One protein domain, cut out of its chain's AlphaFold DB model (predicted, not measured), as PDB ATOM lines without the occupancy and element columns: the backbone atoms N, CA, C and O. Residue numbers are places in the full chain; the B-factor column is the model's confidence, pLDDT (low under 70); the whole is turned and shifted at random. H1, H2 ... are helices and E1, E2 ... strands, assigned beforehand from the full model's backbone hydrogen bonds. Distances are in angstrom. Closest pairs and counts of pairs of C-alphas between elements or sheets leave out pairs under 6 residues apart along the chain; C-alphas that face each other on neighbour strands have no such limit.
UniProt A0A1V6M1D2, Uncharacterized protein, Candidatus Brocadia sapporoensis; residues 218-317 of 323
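AT A GLANCE: This is residues 218 to 317 of the 323 residues of an uncharacterized protein of Candidatus Brocadia sapporoensis (UniProt A0A1V6M1D2). A strongly twisted, curled sheet of five strands has two helices, H1 and H2, over one face, making two layers. H1 lies over E5 and H2 over E2 and E3, the two helices running opposite ways. The 100 printed residues have the order H1 E1 H2 E2 E3 E4 E5, of mixed class, helices and strands; the mixed sheet runs E1 E4 E5 E2 E3. The whole is compact, with a radius of gyration of the C-alphas of 13.0 A and spans of 39 by 28 by 24 A.

HOW THE PARTS SIT: H1, residues 218 to 235, is on the sheet at a height of 8.3 A, over E5, residues 309 to 317; the closest C-alphas of the two are those of Cys 224 and Ile 316, 6.1 A apart. E1, residues 244 to 246, is an edge strand parallel to E4, residues 296 to 303, with N 245 and O 301 2.8 A apart. H2, residues 252 to 266, touches residues 227 to 234 of H1 alone, at a steep tilt of 45 degrees, opposite ways; the closest C-alphas are those of Leu 227 and Ile 262, 6.7 A. H2 is on the sheet at a height of 8.9 A, over E2, residues 270 to 278, and E3, residues 281 to 287, with the closest C-alphas of H2 and E3, those of Lys 252 and Leu 285, 5.6 A apart. E1, H2 and E2 form a split strand-helix-strand unit, two strands running the same way with E4 and E5 between them in the sheet, and its crossover is right-handed. E2 and E3 are an antiparallel hairpin, with N 274 and O 285 2.7 A apart. E4 and E5 are another, with N 302 and O 310 2.8 A apart. E5 and E2 are antiparallel, with N 315 and O 273 2.7 A apart. In H1 and H2 every O i to N i+4 pair is within hydrogen-bond range.

IN THESE COORDINATES: H1 begins at C-alpha 218 (-58.465, -45.198, -62.933) and is 25.3 A long; H2 is 21.0 A. E2 is 25.7 A, E3 19.6 A and E4 21.7 A. E5, 26.1 A, ends at C-alpha 317 (-49.211, -39.929, -57.452).

THE WHOLE: The C-alphas of Arg 219 and Lys 306, the two farthest apart, are 39.3 A apart. The printed part has no cut and no long link. pLDDT is under 70 at residues 238 to 239, 278 to 282 and 287 to 291.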
ATOM      1  N   ALA A 218     -58.109 -43.976 -63.654       95.44
ATOM      2  CA  ALA A 218     -58.465 -45.198 -62.933       95.44
ATOM      3  C   ALA A 218     -57.285 -46.177 -62.839       95.44
ATOM      4  O   ALA A 218     -57.026 -46.718 -61.770       95.44
ATOM      5  N   ARG A 219     -56.520 -46.357 -63.927       94.06
ATOM      6  CA  ARG A 219     -55.303 -47.193 -63.924       94.06
ATOM      7  C   ARG A 219     -54.220 -46.639 -63.007       94.06
ATOM      8  O   ARG A 219     -53.483 -47.407 -62.398       94.06
ATOM      9  N   ASP A 220     -54.094 -45.321 -62.933       93.81
ATOM     10  CA  ASP A 220     -53.114 -44.686 -62.060       93.81
ATOM     11  C   ASP A 220     -53.532 -44.776 -60.589       93.81
ATOM     12  O   ASP A 220     -52.683 -45.040 -59.742       93.81
ATOM     13  N   ILE A 221     -54.827 -44.633 -60.281       95.44
ATOM     14  CA  ILE A 221     -55.373 -44.905 -58.943       95.44
ATOM     15  C   ILE A 221     -55.086 -46.357 -58.560       95.44
ATOM     16  O   ILE A 221     -54.519 -46.589 -57.500       95.44
ATOM     17  N   ASP A 222     -55.403 -47.310 -59.436       94.31
ATOM     18  CA  ASP A 222     -55.188 -48.744 -59.229       94.31
ATOM     19  C   ASP A 222     -53.726 -49.052 -58.836       94.31
ATOM     20  O   ASP A 222     -53.456 -49.640 -57.794       94.31
ATOM     21  N   ARG A 223     -52.761 -48.525 -59.593       93.19
ATOM     22  CA  ARG A 223     -51.322 -48.641 -59.287       93.19
ATOM     23  C   ARG A 223     -50.919 -47.958 -57.980       93.19
ATOM     24  O   ARG A 223     -50.087 -48.469 -57.233       93.19
ATOM     25  N   CYS A 224     -51.478 -46.785 -57.695       94.50
ATOM     26  CA  CYS A 224     -51.245 -46.112 -56.420       94.50
ATOM     27  C   CYS A 224     -51.820 -46.920 -55.244       94.50
ATOM     28  O   CYS A 224     -51.245 -46.865 -54.156       94.50
ATOM     29  N   GLU A 225     -52.907 -47.678 -55.441       94.44
ATOM     30  CA  GLU A 225     -53.440 -48.587 -54.421       94.44
ATOM     31  C   GLU A 225     -52.459 -49.723 -54.122       94.44
ATOM     32  O   GLU A 225     -52.282 -50.047 -52.949       94.44
ATOM     33  N   ASP A 226     -51.753 -50.264 -55.125       93.50
ATOM     34  CA  ASP A 226     -50.686 -51.250 -54.883       93.50
ATOM     35  C   ASP A 226     -49.605 -50.688 -53.951       93.50
ATOM     36  O   ASP A 226     -49.216 -51.337 -52.977       93.50
ATOM     37  N   LEU A 227     -49.142 -49.456 -54.197       94.69
ATOM     38  CA  LEU A 227     -48.166 -48.801 -53.318       94.69
ATOM     39  C   LEU A 227     -48.751 -48.575 -51.918       94.69
ATOM     40  O   LEU A 227     -48.084 -48.872 -50.925       94.69
ATOM     41  N   LEU A 228     -49.994 -48.097 -51.821       94.56
ATOM     42  CA  LEU A 228     -50.662 -47.899 -50.535       94.56
ATOM     43  C   LEU A 228     -50.744 -49.204 -49.734       94.56
ATOM     44  O   LEU A 228     -50.464 -49.196 -48.538       94.56
ATOM     45  N   GLU A 229     -51.061 -50.328 -50.375       93.19
ATOM     46  CA  GLU A 229     -51.109 -51.639 -49.726       93.19
ATOM     47  C   GLU A 229     -49.737 -52.124 -49.244       93.19
ATOM     48  O   GLU A 229     -49.647 -52.766 -48.193       93.19
ATOM     49  N   GLN A 230     -48.659 -51.826 -49.970       94.56
ATOM     50  CA  GLN A 230     -47.301 -52.163 -49.523       94.56
ATOM     51  C   GLN A 230     -46.865 -51.301 -48.332       94.56
ATOM     52  O   GLN A 230     -46.278 -51.818 -47.378       94.56
ATOM     53  N   LEU A 231     -47.192 -50.005 -48.352       94.50
ATOM     54  CA  LEU A 231     -46.958 -49.105 -47.218       94.50
ATOM     55  C   LEU A 231     -47.760 -49.560 -45.997       94.50
ATOM     56  O   LEU A 231     -47.202 -49.664 -44.907       94.50
ATOM     57  N   GLU A 232     -49.031 -49.914 -46.201       93.06
ATOM     58  CA  GLU A 232     -49.898 -50.465 -45.165       93.06
ATOM     59  C   GLU A 232     -49.254 -51.703 -44.537       93.06
ATOM     60  O   GLU A 232     -48.999 -51.710 -43.339       93.06
ATOM     61  N   LYS A 233     -48.876 -52.712 -45.334       92.50
ATOM     62  CA  LYS A 233     -48.213 -53.934 -44.835       92.50
ATOM     63  C   LYS A 233     -46.917 -53.636 -44.077       92.50
ATOM     64  O   LYS A 233     -46.635 -54.285 -43.068       92.50
ATOM     65  N   ARG A 234     -46.115 -52.675 -44.548       94.31
ATOM     66  CA  ARG A 234     -44.832 -52.316 -43.921       94.31
ATOM     67  C   ARG A 234     -45.032 -51.635 -42.569       94.31
ATOM     68  O   ARG A 234     -44.298 -51.929 -41.617       94.31
ATOM     69  N   PHE A 235     -45.994 -50.722 -42.496       93.88
ATOM     70  CA  PHE A 235     -46.155 -49.805 -41.371       93.88
ATOM     71  C   PHE A 235     -47.272 -50.186 -40.406       93.88
ATOM     72  O   PHE A 235     -47.343 -49.577 -39.343       93.88
ATOM     73  N   LEU A 236     -48.086 -51.197 -40.713       89.31
ATOM     74  CA  LEU A 236     -49.208 -51.640 -39.888       89.31
ATOM     75  C   LEU A 236     -48.825 -51.806 -38.411       89.31
ATOM     76  O   LEU A 236     -47.867 -52.510 -38.064       89.31
ATOM     77  N   SER A 237     -49.597 -51.165 -37.537       82.19
ATOM     78  CA  SER A 237     -49.452 -51.307 -36.090       82.19
ATOM     79  C   SER A 237     -50.039 -52.631 -35.584       82.19
ATOM     80  O   SER A 237     -50.913 -53.241 -36.203       82.19
ATOM     81  N   ALA A 238     -49.565 -53.083 -34.419       68.38
ATOM     82  CA  ALA A 238     -50.102 -54.272 -33.763       68.38
ATOM     83  C   ALA A 238     -51.623 -54.131 -33.535       68.38
ATOM     84  O   ALA A 238     -52.067 -53.202 -32.853       68.38
ATOM     85  N   GLY A 239     -52.404 -55.054 -34.111       66.69
ATOM     86  CA  GLY A 239     -53.874 -55.051 -34.079       66.69
ATOM     87  C   GLY A 239     -54.553 -55.142 -35.453       66.69
ATOM     88  O   GLY A 239     -55.761 -55.345 -35.495       66.69
ATOM     89  N   ASN A 240     -53.797 -55.035 -36.554       70.94
ATOM     90  CA  ASN A 240     -54.283 -55.158 -37.938       70.94
ATOM     91  C   ASN A 240     -55.454 -54.224 -38.292       70.94
ATOM     92  O   ASN A 240     -56.305 -54.572 -39.110       70.94
ATOM     93  N   VAL A 241     -55.510 -53.040 -37.675       83.06
ATOM     94  CA  VAL A 241     -56.514 -52.033 -38.026       83.06
ATOM     95  C   VAL A 241     -56.000 -51.221 -39.217       83.06
ATOM     96  O   VAL A 241     -54.929 -50.622 -39.082       83.06
ATOM     97  N   PRO A 242     -56.739 -51.166 -40.343       86.12
ATOM     98  CA  PRO A 242     -56.305 -50.440 -41.530       86.12
ATOM     99  C   PRO A 242     -55.969 -48.977 -41.238       86.12
ATOM    100  O   PRO A 242     -56.701 -48.297 -40.509       86.12
ATOM    101  N   PHE A 243     -54.879 -48.505 -41.837       88.38
ATOM    102  CA  PHE A 243     -54.372 -47.134 -41.783       88.38
ATOM    103  C   PHE A 243     -53.960 -46.656 -40.386       88.38
ATOM    104  O   PHE A 243     -53.774 -45.457 -40.167       88.38
ATOM    105  N   VAL A 244     -53.764 -47.583 -39.441       90.81
ATOM    106  CA  VAL A 244     -53.121 -47.302 -38.153       90.81
ATOM    107  C   VAL A 244     -51.679 -47.787 -38.207       90.81
ATOM    108  O   VAL A 244     -51.400 -48.980 -38.047       90.81
ATOM    109  N   TRP A 245     -50.753 -46.859 -38.425       92.81
ATOM    110  CA  TRP A 245     -49.339 -47.138 -38.656       92.81
ATOM    111  C   TRP A 245     -48.499 -46.963 -37.393       92.81
ATOM    112  O   TRP A 245     -48.735 -46.080 -36.571       92.81
ATOM    113  N   GLU A 246     -47.480 -47.800 -37.227       92.44
ATOM    114  CA  GLU A 246     -46.535 -47.715 -36.121       92.44
ATOM    115  C   GLU A 246     -45.512 -46.601 -36.389       92.44
ATOM    116  O   GLU A 246     -44.672 -46.711 -37.285       92.44
ATOM    117  N   LYS A 247     -45.548 -45.530 -35.585       90.75
ATOM    118  CA  LYS A 247     -44.754 -44.306 -35.802       90.75
ATOM    119  C   LYS A 247     -43.262 -44.586 -35.984       90.75
ATOM    120  O   LYS A 247     -42.625 -43.983 -36.837       90.75
ATOM    121  N   VAL A 248     -42.703 -45.515 -35.207       91.06
ATOM    122  CA  VAL A 248     -41.267 -45.840 -35.259       91.06
ATOM    123  C   VAL A 248     -40.834 -46.481 -36.582       91.06
ATOM    124  O   VAL A 248     -39.648 -46.455 -36.898       91.06
ATOM    125  N   ARG A 249     -41.770 -47.039 -37.361       91.88
ATOM    126  CA  ARG A 249     -41.493 -47.630 -38.679       91.88
ATOM    127  C   ARG A 249     -41.605 -46.618 -39.814       91.88
ATOM    128  O   ARG A 249     -40.973 -46.804 -40.849       91.88
ATOM    129  N   VAL A 250     -42.381 -45.550 -39.629       91.44
ATOM    130  CA  VAL A 250     -42.626 -44.529 -40.656       91.44
ATOM    131  C   VAL A 250     -41.451 -43.550 -40.688       91.44
ATOM    132  O   VAL A 250     -41.490 -42.462 -40.117       91.44
ATOM    133  N   THR A 251     -40.365 -43.956 -41.341       91.06
ATOM    134  CA  THR A 251     -39.177 -43.119 -41.551       91.06
ATOM    135  C   THR A 251     -38.976 -42.841 -43.034       91.06
ATOM    136  O   THR A 251     -39.403 -43.626 -43.880       91.06
ATOM    137  N   LYS A 252     -38.271 -41.752 -43.372       90.12
ATOM    138  CA  LYS A 252     -37.946 -41.439 -44.773       90.12
ATOM    139  C   LYS A 252     -37.262 -42.612 -45.485       90.12
ATOM    140  O   LYS A 252     -37.631 -42.925 -46.608       90.12
ATOM    141  N   TYR A 253     -36.303 -43.259 -44.823       91.81
ATOM    142  CA  TYR A 253     -35.574 -44.401 -45.377       91.81
ATOM    143  C   TYR A 253     -36.509 -45.563 -45.730       91.81
ATOM    144  O   TYR A 253     -36.429 -46.112 -46.825       91.81
ATOM    145  N   GLU A 254     -37.424 -45.904 -44.827       93.88
ATOM    146  CA  GLU A 254     -38.365 -47.004 -45.035       93.88
ATOM    147  C   GLU A 254     -39.382 -46.700 -46.135       93.88
ATOM    148  O   GLU A 254     -39.636 -47.545 -46.990       93.88
ATOM    149  N   VAL A 255     -39.911 -45.474 -46.165       92.81
ATOM    150  CA  VAL A 255     -40.796 -45.009 -47.244       92.81
ATOM    151  C   VAL A 255     -40.070 -45.088 -48.587       92.81
ATOM    152  O   VAL A 255     -40.582 -45.687 -49.529       92.81
ATOM    153  N   ASP A 256     -38.845 -44.559 -48.662       92.50
ATOM    154  CA  ASP A 256     -38.020 -44.605 -49.871       92.50
ATOM    155  C   ASP A 256     -37.723 -46.051 -50.303       92.50
ATOM    156  O   ASP A 256     -37.689 -46.333 -51.502       92.50
ATOM    157  N   SER A 257     -37.531 -46.971 -49.356       93.94
ATOM    158  CA  SER A 257     -37.280 -48.382 -49.653       93.94
ATOM    159  C   SER A 257     -38.509 -49.087 -50.229       93.94
ATOM    160  O   SER A 257     -38.361 -49.832 -51.198       93.94
ATOM    161  N   VAL A 258     -39.703 -48.867 -49.665       94.56
ATOM    162  CA  VAL A 258     -40.957 -49.450 -50.181       94.56
ATOM    163  C   VAL A 258     -41.249 -48.930 -51.587       94.56
ATOM    164  O   VAL A 258     -41.536 -49.716 -52.489       94.56
ATOM    165  N   VAL A 259     -41.103 -47.617 -51.794       93.44
ATOM    166  CA  VAL A 259     -41.317 -46.982 -53.101       93.44
ATOM    167  C   VAL A 259     -40.348 -47.548 -54.139       93.44
ATOM    168  O   VAL A 259     -40.784 -48.019 -55.179       93.44
ATOM    169  N   ALA A 260     -39.043 -47.603 -53.848       92.81
ATOM    170  CA  ALA A 260     -38.073 -48.180 -54.785       92.81
ATOM    171  C   ALA A 260     -38.367 -49.653 -55.125       92.81
ATOM    172  O   ALA A 260     -38.121 -50.086 -56.253       92.81
ATOM    173  N   GLY A 261     -38.884 -50.418 -54.158       93.38
ATOM    174  CA  GLY A 261     -39.332 -51.792 -54.370       93.38
ATOM    175  C   GLY A 261     -40.435 -51.867 -55.423       93.38
ATOM    176  O   GLY A 261     -40.269 -52.555 -56.430       93.38
ATOM    177  N   ILE A 262     -41.510 -51.091 -55.246       92.44
ATOM    178  CA  ILE A 262     -42.630 -51.114 -56.192       92.44
ATOM    179  C   ILE A 262     -42.267 -50.512 -57.553       92.44
ATOM    180  O   ILE A 262     -42.731 -50.994 -58.585       92.44
ATOM    181  N   GLU A 263     -41.410 -49.490 -57.592       92.88
ATOM    182  CA  GLU A 263     -40.925 -48.893 -58.845       92.88
ATOM    183  C   GLU A 263     -40.159 -49.927 -59.679       92.88
ATOM    184  O   GLU A 263     -40.338 -50.013 -60.894       92.88
ATOM    185  N   LYS A 264     -39.347 -50.764 -59.021       91.88
ATOM    186  CA  LYS A 264     -38.613 -51.855 -59.669       91.88
ATOM    187  C   LYS A 264     -39.539 -52.958 -60.187       91.88
ATOM    188  O   LYS A 264     -39.272 -53.504 -61.253       91.88
ATOM    189  N   GLU A 265     -40.592 -53.297 -59.446       89.25
ATOM    190  CA  GLU A 265     -41.563 -54.330 -59.838       89.25
ATOM    191  C   GLU A 265     -42.466 -53.872 -60.988       89.25
ATOM    192  O   GLU A 265     -42.728 -54.630 -61.919       89.25
ATOM    193  N   THR A 266     -42.923 -52.620 -60.939       86.31
ATOM    194  CA  THR A 266     -43.914 -52.079 -61.882       86.31
ATOM    195  C   THR A 266     -43.295 -51.351 -63.075       86.31
ATOM    196  O   THR A 266     -43.984 -51.107 -64.066       86.31
ATOM    197  N   GLY A 267     -42.015 -50.969 -62.996       87.62
ATOM    198  CA  GLY A 267     -41.344 -50.142 -64.001       87.62
ATOM    199  C   GLY A 267     -41.874 -48.704 -64.073       87.62
ATOM    200  O   GLY A 267     -41.677 -48.027 -65.080       87.62
ATOM    201  N   ARG A 268     -42.585 -48.242 -63.040       86.88
ATOM    202  CA  ARG A 268     -43.187 -46.902 -62.952       86.88
ATOM    203  C   ARG A 268     -42.508 -46.088 -61.872       86.88
ATOM    204  O   ARG A 268     -42.000 -46.663 -60.925       86.88
ATOM    205  N   GLN A 269     -42.522 -44.765 -62.010       90.81
ATOM    206  CA  GLN A 269     -42.026 -43.843 -60.988       90.81
ATOM    207  C   GLN A 269     -43.189 -43.230 -60.212       90.81
ATOM    208  O   GLN A 269     -44.161 -42.759 -60.814       90.81
ATOM    209  N   TYR A 270     -43.067 -43.193 -58.888       90.88
ATOM    210  CA  TYR A 270     -44.105 -42.663 -58.005       90.88
ATOM    211  C   TYR A 270     -43.653 -41.376 -57.323       90.88
ATOM    212  O   TYR A 270     -42.489 -41.197 -56.964       90.88
ATOM    213  N   LYS A 271     -44.622 -40.496 -57.081       90.56
ATOM    214  CA  LYS A 271     -44.496 -39.358 -56.172       90.56
ATOM    215  C   LYS A 271     -45.243 -39.689 -54.898       90.56
ATOM    216  O   LYS A 271     -46.385 -40.146 -54.952       90.56
ATOM    217  N   ILE A 272     -44.603 -39.453 -53.762       90.81
ATOM    218  CA  ILE A 272     -45.208 -39.707 -52.462       90.81
ATOM    219  C   ILE A 272     -44.867 -38.588 -51.496       90.81
ATOM    220  O   ILE A 272     -43.702 -38.202 -51.373       90.81
ATOM    221  N   SER A 273     -45.883 -38.116 -50.786       89.81
ATOM    222  CA  SER A 273     -45.725 -37.257 -49.619       89.81
ATOM    223  C   SER A 273     -46.546 -37.826 -48.469       89.81
ATOM    224  O   SER A 273     -47.667 -38.290 -48.662       89.81
ATOM    225  N   ILE A 274     -45.965 -37.859 -47.280       88.44
ATOM    226  CA  ILE A 274     -46.625 -38.240 -46.039       88.44
ATOM    227  C   ILE A 274     -46.536 -37.033 -45.117       88.44
ATOM    228  O   ILE A 274     -45.455 -36.695 -44.628       88.44
ATOM    229  N   GLU A 275     -47.677 -36.400 -44.885       87.25
ATOM    230  CA  GLU A 275     -47.822 -35.276 -43.975       87.25
ATOM    231  C   GLU A 275     -48.236 -35.780 -42.597       87.25
ATOM    232  O   GLU A 275     -49.235 -36.481 -42.446       87.25
ATOM    233  N   LEU A 276     -47.474 -35.417 -41.572       83.12
ATOM    234  CA  LEU A 276     -47.701 -35.819 -40.189       83.12
ATOM    235  C   LEU A 276     -47.946 -34.577 -39.344       83.12
ATOM    236  O   LEU A 276     -47.112 -33.666 -39.327       83.12
ATOM    237  N   GLN A 277     -49.065 -34.542 -38.626       77.88
ATOM    238  CA  GLN A 277     -49.399 -33.441 -37.732       77.88
ATOM    239  C   GLN A 277     -49.159 -33.860 -36.281       77.88
ATOM    240  O   GLN A 277     -49.875 -34.687 -35.713       77.88
ATOM    241  N   GLU A 278     -48.155 -33.249 -35.660       68.94
ATOM    242  CA  GLU A 278     -47.808 -33.480 -34.261       68.94
ATOM    243  C   GLU A 278     -47.970 -32.196 -33.463       68.94
ATOM    244  O   GLU A 278     -47.101 -31.327 -33.502       68.94
ATOM    245  N   LYS A 279     -49.061 -32.085 -32.697       67.62
ATOM    246  CA  LYS A 279     -49.397 -30.892 -31.901       67.62
ATOM    247  C   LYS A 279     -49.418 -29.614 -32.761       67.62
ATOM    248  O   LYS A 279     -50.465 -29.250 -33.271       67.62
ATOM    249  N   THR A 280     -48.266 -28.962 -32.933       57.81
ATOM    250  CA  THR A 280     -48.053 -27.714 -33.682       57.81
ATOM    251  C   THR A 280     -47.012 -27.826 -34.804       57.81
ATOM    252  O   THR A 280     -46.790 -26.854 -35.524       57.81
ATOM    253  N   GLN A 281     -46.358 -28.979 -34.972       62.22
ATOM    254  CA  GLN A 281     -45.346 -29.197 -36.004       62.22
ATOM    255  C   GLN A 281     -45.882 -30.123 -37.091       62.22
ATOM    256  O   GLN A 281     -46.410 -31.199 -36.810       62.22
ATOM    257  N   LYS A 282     -45.722 -29.695 -38.345       69.94
ATOM    258  CA  LYS A 282     -45.957 -30.528 -39.520       69.94
ATOM    259  C   LYS A 282     -44.631 -31.118 -39.974       69.94
ATOM    260  O   LYS A 282     -43.681 -30.377 -40.221       69.94
ATOM    261  N   THR A 283     -44.572 -32.441 -40.064       78.00
ATOM    262  CA  THR A 283     -43.437 -33.152 -40.657       78.00
ATOM    263  C   THR A 283     -43.873 -33.735 -41.987       78.00
ATOM    264  O   THR A 283     -44.892 -34.412 -42.050       78.00
ATOM    265  N   GLU A 284     -43.095 -33.493 -43.034       77.06
ATOM    266  CA  GLU A 284     -43.329 -34.059 -44.361       77.06
ATOM    267  C   GLU A 284     -42.223 -35.071 -44.690       77.06
ATOM    268  O   GLU A 284     -41.027 -34.758 -44.617       77.06
ATOM    269  N   LEU A 285     -42.616 -36.294 -45.042       81.06
ATOM    270  CA  LEU A 285     -41.727 -37.372 -45.477       81.06
ATOM    271  C   LEU A 285     -42.060 -37.751 -46.922       81.06
ATOM    272  O   LEU A 285     -43.227 -37.851 -47.269       81.06
ATOM    273  N   GLY A 286     -41.058 -38.021 -47.762       74.25
ATOM    274  CA  GLY A 286     -41.320 -38.489 -49.127       74.25
ATOM    275  C   GLY A 286     -40.245 -38.154 -50.155       74.25
ATOM    276  O   GLY A 286     -39.138 -37.705 -49.806       74.25
ATOM    277  N   ARG A 287     -40.593 -38.400 -51.422       68.75
ATOM    278  CA  ARG A 287     -39.811 -38.067 -52.622       68.75
ATOM    279  C   ARG A 287     -40.540 -36.971 -53.385       68.75
ATOM    280  O   ARG A 287     -41.753 -37.032 -53.525       68.75
ATOM    281  N   ASP A 288     -39.776 -35.998 -53.870       62.53
ATOM    282  CA  ASP A 288     -40.272 -34.796 -54.541       62.53
ATOM    283  C   ASP A 288     -41.195 -33.933 -53.672       62.53
ATOM    284  O   ASP A 288     -42.409 -33.933 -53.824       62.53
ATOM    285  N   LYS A 289     -40.581 -33.074 -52.842       58.69
ATOM    286  CA  LYS A 289     -41.230 -32.006 -52.045       58.69
ATOM    287  C   LYS A 289     -41.976 -30.941 -52.880       58.69
ATOM    288  O   LYS A 289     -42.231 -29.836 -52.405       58.69
ATOM    289  N   ARG A 290     -42.219 -31.191 -54.170       56.12
ATOM    290  CA  ARG A 290     -43.020 -30.317 -55.029       56.12
ATOM    291  C   ARG A 290     -44.475 -30.730 -54.878       56.12
ATOM    292  O   ARG A 290     -44.789 -31.903 -55.029       56.12
ATOM    293  N   ILE A 291     -45.345 -29.749 -54.662       67.56
ATOM    294  CA  ILE A 291     -46.797 -29.936 -54.664       67.56
ATOM    295  C   ILE A 291     -47.188 -30.624 -55.983       67.56
ATOM    296  O   ILE A 291     -46.948 -30.085 -57.065       67.56
ATOM    297  N   PHE A 292     -47.741 -31.830 -55.890       83.56
ATOM    298  CA  PHE A 292     -48.316 -32.573 -57.008       83.56
ATOM    299  C   PHE A 292     -49.792 -32.847 -56.718       83.56
ATOM    300  O   PHE A 292     -50.211 -32.818 -55.564       83.56
ATOM    301  N   VAL A 293     -50.583 -33.108 -57.760       83.44
ATOM    302  CA  VAL A 293     -51.981 -33.527 -57.595       83.44
ATOM    303  C   VAL A 293     -51.988 -35.032 -57.316       83.44
ATOM    304  O   VAL A 293     -51.626 -35.800 -58.216       83.44
ATOM    305  N   PRO A 294     -52.324 -35.484 -56.094       87.00
ATOM    306  CA  PRO A 294     -52.334 -36.905 -55.787       87.00
ATOM    307  C   PRO A 294     -53.460 -37.623 -56.532       87.00
ATOM    308  O   PRO A 294     -54.541 -37.074 -56.728       87.00
ATOM    309  N   LYS A 295     -53.211 -38.879 -56.909       92.12
ATOM    310  CA  LYS A 295     -54.260 -39.816 -57.341       92.12
ATOM    311  C   LYS A 295     -54.930 -40.480 -56.143       92.12
ATOM    312  O   LYS A 295     -56.115 -40.781 -56.184       92.12
ATOM    313  N   ILE A 296     -54.173 -40.658 -55.061       92.50
ATOM    314  CA  ILE A 296     -54.667 -41.147 -53.777       92.50
ATOM    315  C   ILE A 296     -54.280 -40.156 -52.694       92.50
ATOM    316  O   ILE A 296     -53.100 -39.859 -52.506       92.50
ATOM    317  N   ARG A 297     -55.281 -39.698 -51.950       90.12
ATOM    318  CA  ARG A 297     -55.123 -38.957 -50.702       90.12
ATOM    319  C   ARG A 297     -55.800 -39.775 -49.608       90.12
ATOM    320  O   ARG A 297     -57.018 -39.934 -49.626       90.12
ATOM    321  N   GLN A 298     -55.010 -40.351 -48.709       89.88
ATOM    322  CA  GLN A 298     -55.494 -41.270 -47.682       89.88
ATOM    323  C   GLN A 298     -55.094 -40.772 -46.296       89.88
ATOM    324  O   GLN A 298     -53.911 -40.649 -45.978       89.88
ATOM    325  N   LYS A 299     -56.090 -40.519 -45.444       87.94
ATOM    326  CA  LYS A 299     -55.876 -40.207 -44.027       87.94
ATOM    327  C   LYS A 299     -55.330 -41.439 -43.303       87.94
ATOM    328  O   LYS A 299     -55.826 -42.546 -43.528       87.94
ATOM    329  N   ILE A 300     -54.353 -41.233 -42.425       89.06
ATOM    330  CA  ILE A 300     -53.728 -42.272 -41.596       89.06
ATOM    331  C   ILE A 300     -53.669 -41.824 -40.131       89.06
ATOM    332  O   ILE A 300     -53.741 -40.633 -39.813       89.06
ATOM    333  N   VAL A 301     -53.506 -42.783 -39.226       90.06
ATOM    334  CA  VAL A 301     -53.240 -42.547 -37.804       90.06
ATOM    335  C   VAL A 301     -51.877 -43.128 -37.465       90.06
ATOM    336  O   VAL A 301     -51.637 -44.314 -37.676       90.06
ATOM    337  N   LEU A 302     -50.991 -42.324 -36.882       89.88
ATOM    338  CA  LEU A 302     -49.739 -42.818 -36.322       89.88
ATOM    339  C   LEU A 302     -49.923 -43.192 -34.858       89.88
ATOM    340  O   LEU A 302     -50.413 -42.386 -34.074       89.88
ATOM    341  N   LYS A 303     -49.467 -44.383 -34.477       90.25
ATOM    342  CA  LYS A 303     -49.437 -44.870 -33.100       90.25
ATOM    343  C   LYS A 303     -47.994 -44.994 -32.630       90.25
ATOM    344  O   LYS A 303     -47.197 -45.705 -33.247       90.25
ATOM    345  N   ASP A 304     -47.647 -44.309 -31.548       88.81
ATOM    346  CA  ASP A 304     -46.340 -44.469 -30.911       88.81
ATOM    347  C   ASP A 304     -46.296 -45.688 -29.965       88.81
ATOM    348  O   ASP A 304     -47.304 -46.346 -29.698       88.81
ATOM    349  N   GLN A 305     -45.109 -45.992 -29.432       87.00
ATOM    350  CA  GLN A 305     -44.908 -47.115 -28.503       87.00
ATOM    351  C   GLN A 305     -45.657 -46.953 -27.169       87.00
ATOM    352  O   GLN A 305     -45.884 -47.937 -26.470       87.00
ATOM    353  N   LYS A 306     -46.038 -45.723 -26.806       86.56
ATOM    354  CA  LYS A 306     -46.822 -45.405 -25.606       86.56
ATOM    355  C   LYS A 306     -48.332 -45.451 -25.878       86.56
ATOM    356  O   LYS A 306     -49.113 -45.246 -24.955       86.56
ATOM    357  N   GLY A 307     -48.741 -45.727 -27.119       84.12
ATOM    358  CA  GLY A 307     -50.136 -45.747 -27.552       84.12
ATOM    359  C   GLY A 307     -50.716 -44.369 -27.869       84.12
ATOM    360  O   GLY A 307     -51.919 -44.275 -28.110       84.12
ATOM    361  N   VAL A 308     -49.898 -43.314 -27.892       86.38
ATOM    362  CA  VAL A 308     -50.328 -41.975 -28.303       86.38
ATOM    363  C   VAL A 308     -50.577 -41.984 -29.804       86.38
ATOM    364  O   VAL A 308     -49.762 -42.484 -30.583       86.38
ATOM    365  N   LEU A 309     -51.722 -41.429 -30.186       86.69
ATOM    366  CA  LEU A 309     -52.164 -41.345 -31.565       86.69
ATOM    367  C   LEU A 309     -51.879 -39.941 -32.124       86.69
ATOM    368  O   LEU A 309     -51.981 -38.951 -31.396       86.69
ATOM    369  N   ALA A 310     -51.532 -39.856 -33.405       85.81
ATOM    370  CA  ALA A 310     -51.360 -38.604 -34.137       85.81
ATOM    371  C   ALA A 310     -51.979 -38.701 -35.537       85.81
ATOM    372  O   ALA A 310     -52.023 -39.782 -36.129       85.81
ATOM    373  N   ALA A 311     -52.451 -37.569 -36.061       86.69
ATOM    374  CA  ALA A 311     -52.998 -37.489 -37.408       86.69
ATOM    375  C   ALA A 311     -51.882 -37.497 -38.453       86.69
ATOM    376  O   ALA A 311     -50.842 -36.854 -38.284       86.69
ATOM    377  N   GLY A 312     -52.136 -38.163 -39.569       88.19
ATOM    378  CA  GLY A 312     -51.326 -38.009 -40.760       88.19
ATOM    379  C   GLY A 312     -52.136 -38.216 -42.025       88.19
ATOM    380  O   GLY A 312     -53.321 -38.563 -42.004       88.19
ATOM    381  N   GLU A 313     -51.472 -38.016 -43.146       89.50
ATOM    382  CA  GLU A 313     -52.028 -38.239 -44.463       89.50
ATOM    383  C   GLU A 313     -50.936 -38.694 -45.420       89.50
ATOM    384  O   GLU A 313     -49.828 -38.170 -45.389       89.50
ATOM    385  N   VAL A 314     -51.252 -39.663 -46.275       91.12
ATOM    386  CA  VAL A 314     -50.383 -40.094 -47.369       91.12
ATOM    387  C   VAL A 314     -50.989 -39.682 -48.704       91.12
ATOM    388  O   VAL A 314     -52.172 -39.899 -48.976       91.12
ATOM    389  N   TRP A 315     -50.171 -39.033 -49.521       92.19
ATOM    390  CA  TRP A 315     -50.475 -38.552 -50.860       92.19
ATOM    391  C   TRP A 315     -49.628 -39.359 -51.827       92.19
ATOM    392  O   TRP A 315     -48.403 -39.377 -51.704       92.19
ATOM    393  N   ILE A 316     -50.265 -40.022 -52.786       93.38
ATOM    394  CA  ILE A 316     -49.588 -40.857 -53.779       93.38
ATOM    395  C   ILE A 316     -50.009 -40.405 -55.170       93.38
ATOM    396  O   ILE A 316     -51.193 -40.215 -55.459       93.38
ATOM    397  N   GLY A 317     -49.027 -40.225 -56.041       91.25
ATOM    398  CA  GLY A 317     -49.211 -39.929 -57.452       91.25
ATOM    399  C   GLY A 317     -48.208 -40.696 -58.298       91.25
ATOM    400  O   GLY A 317     -47.253 -41.284 -57.791       91.25
TER     401      GLY A 317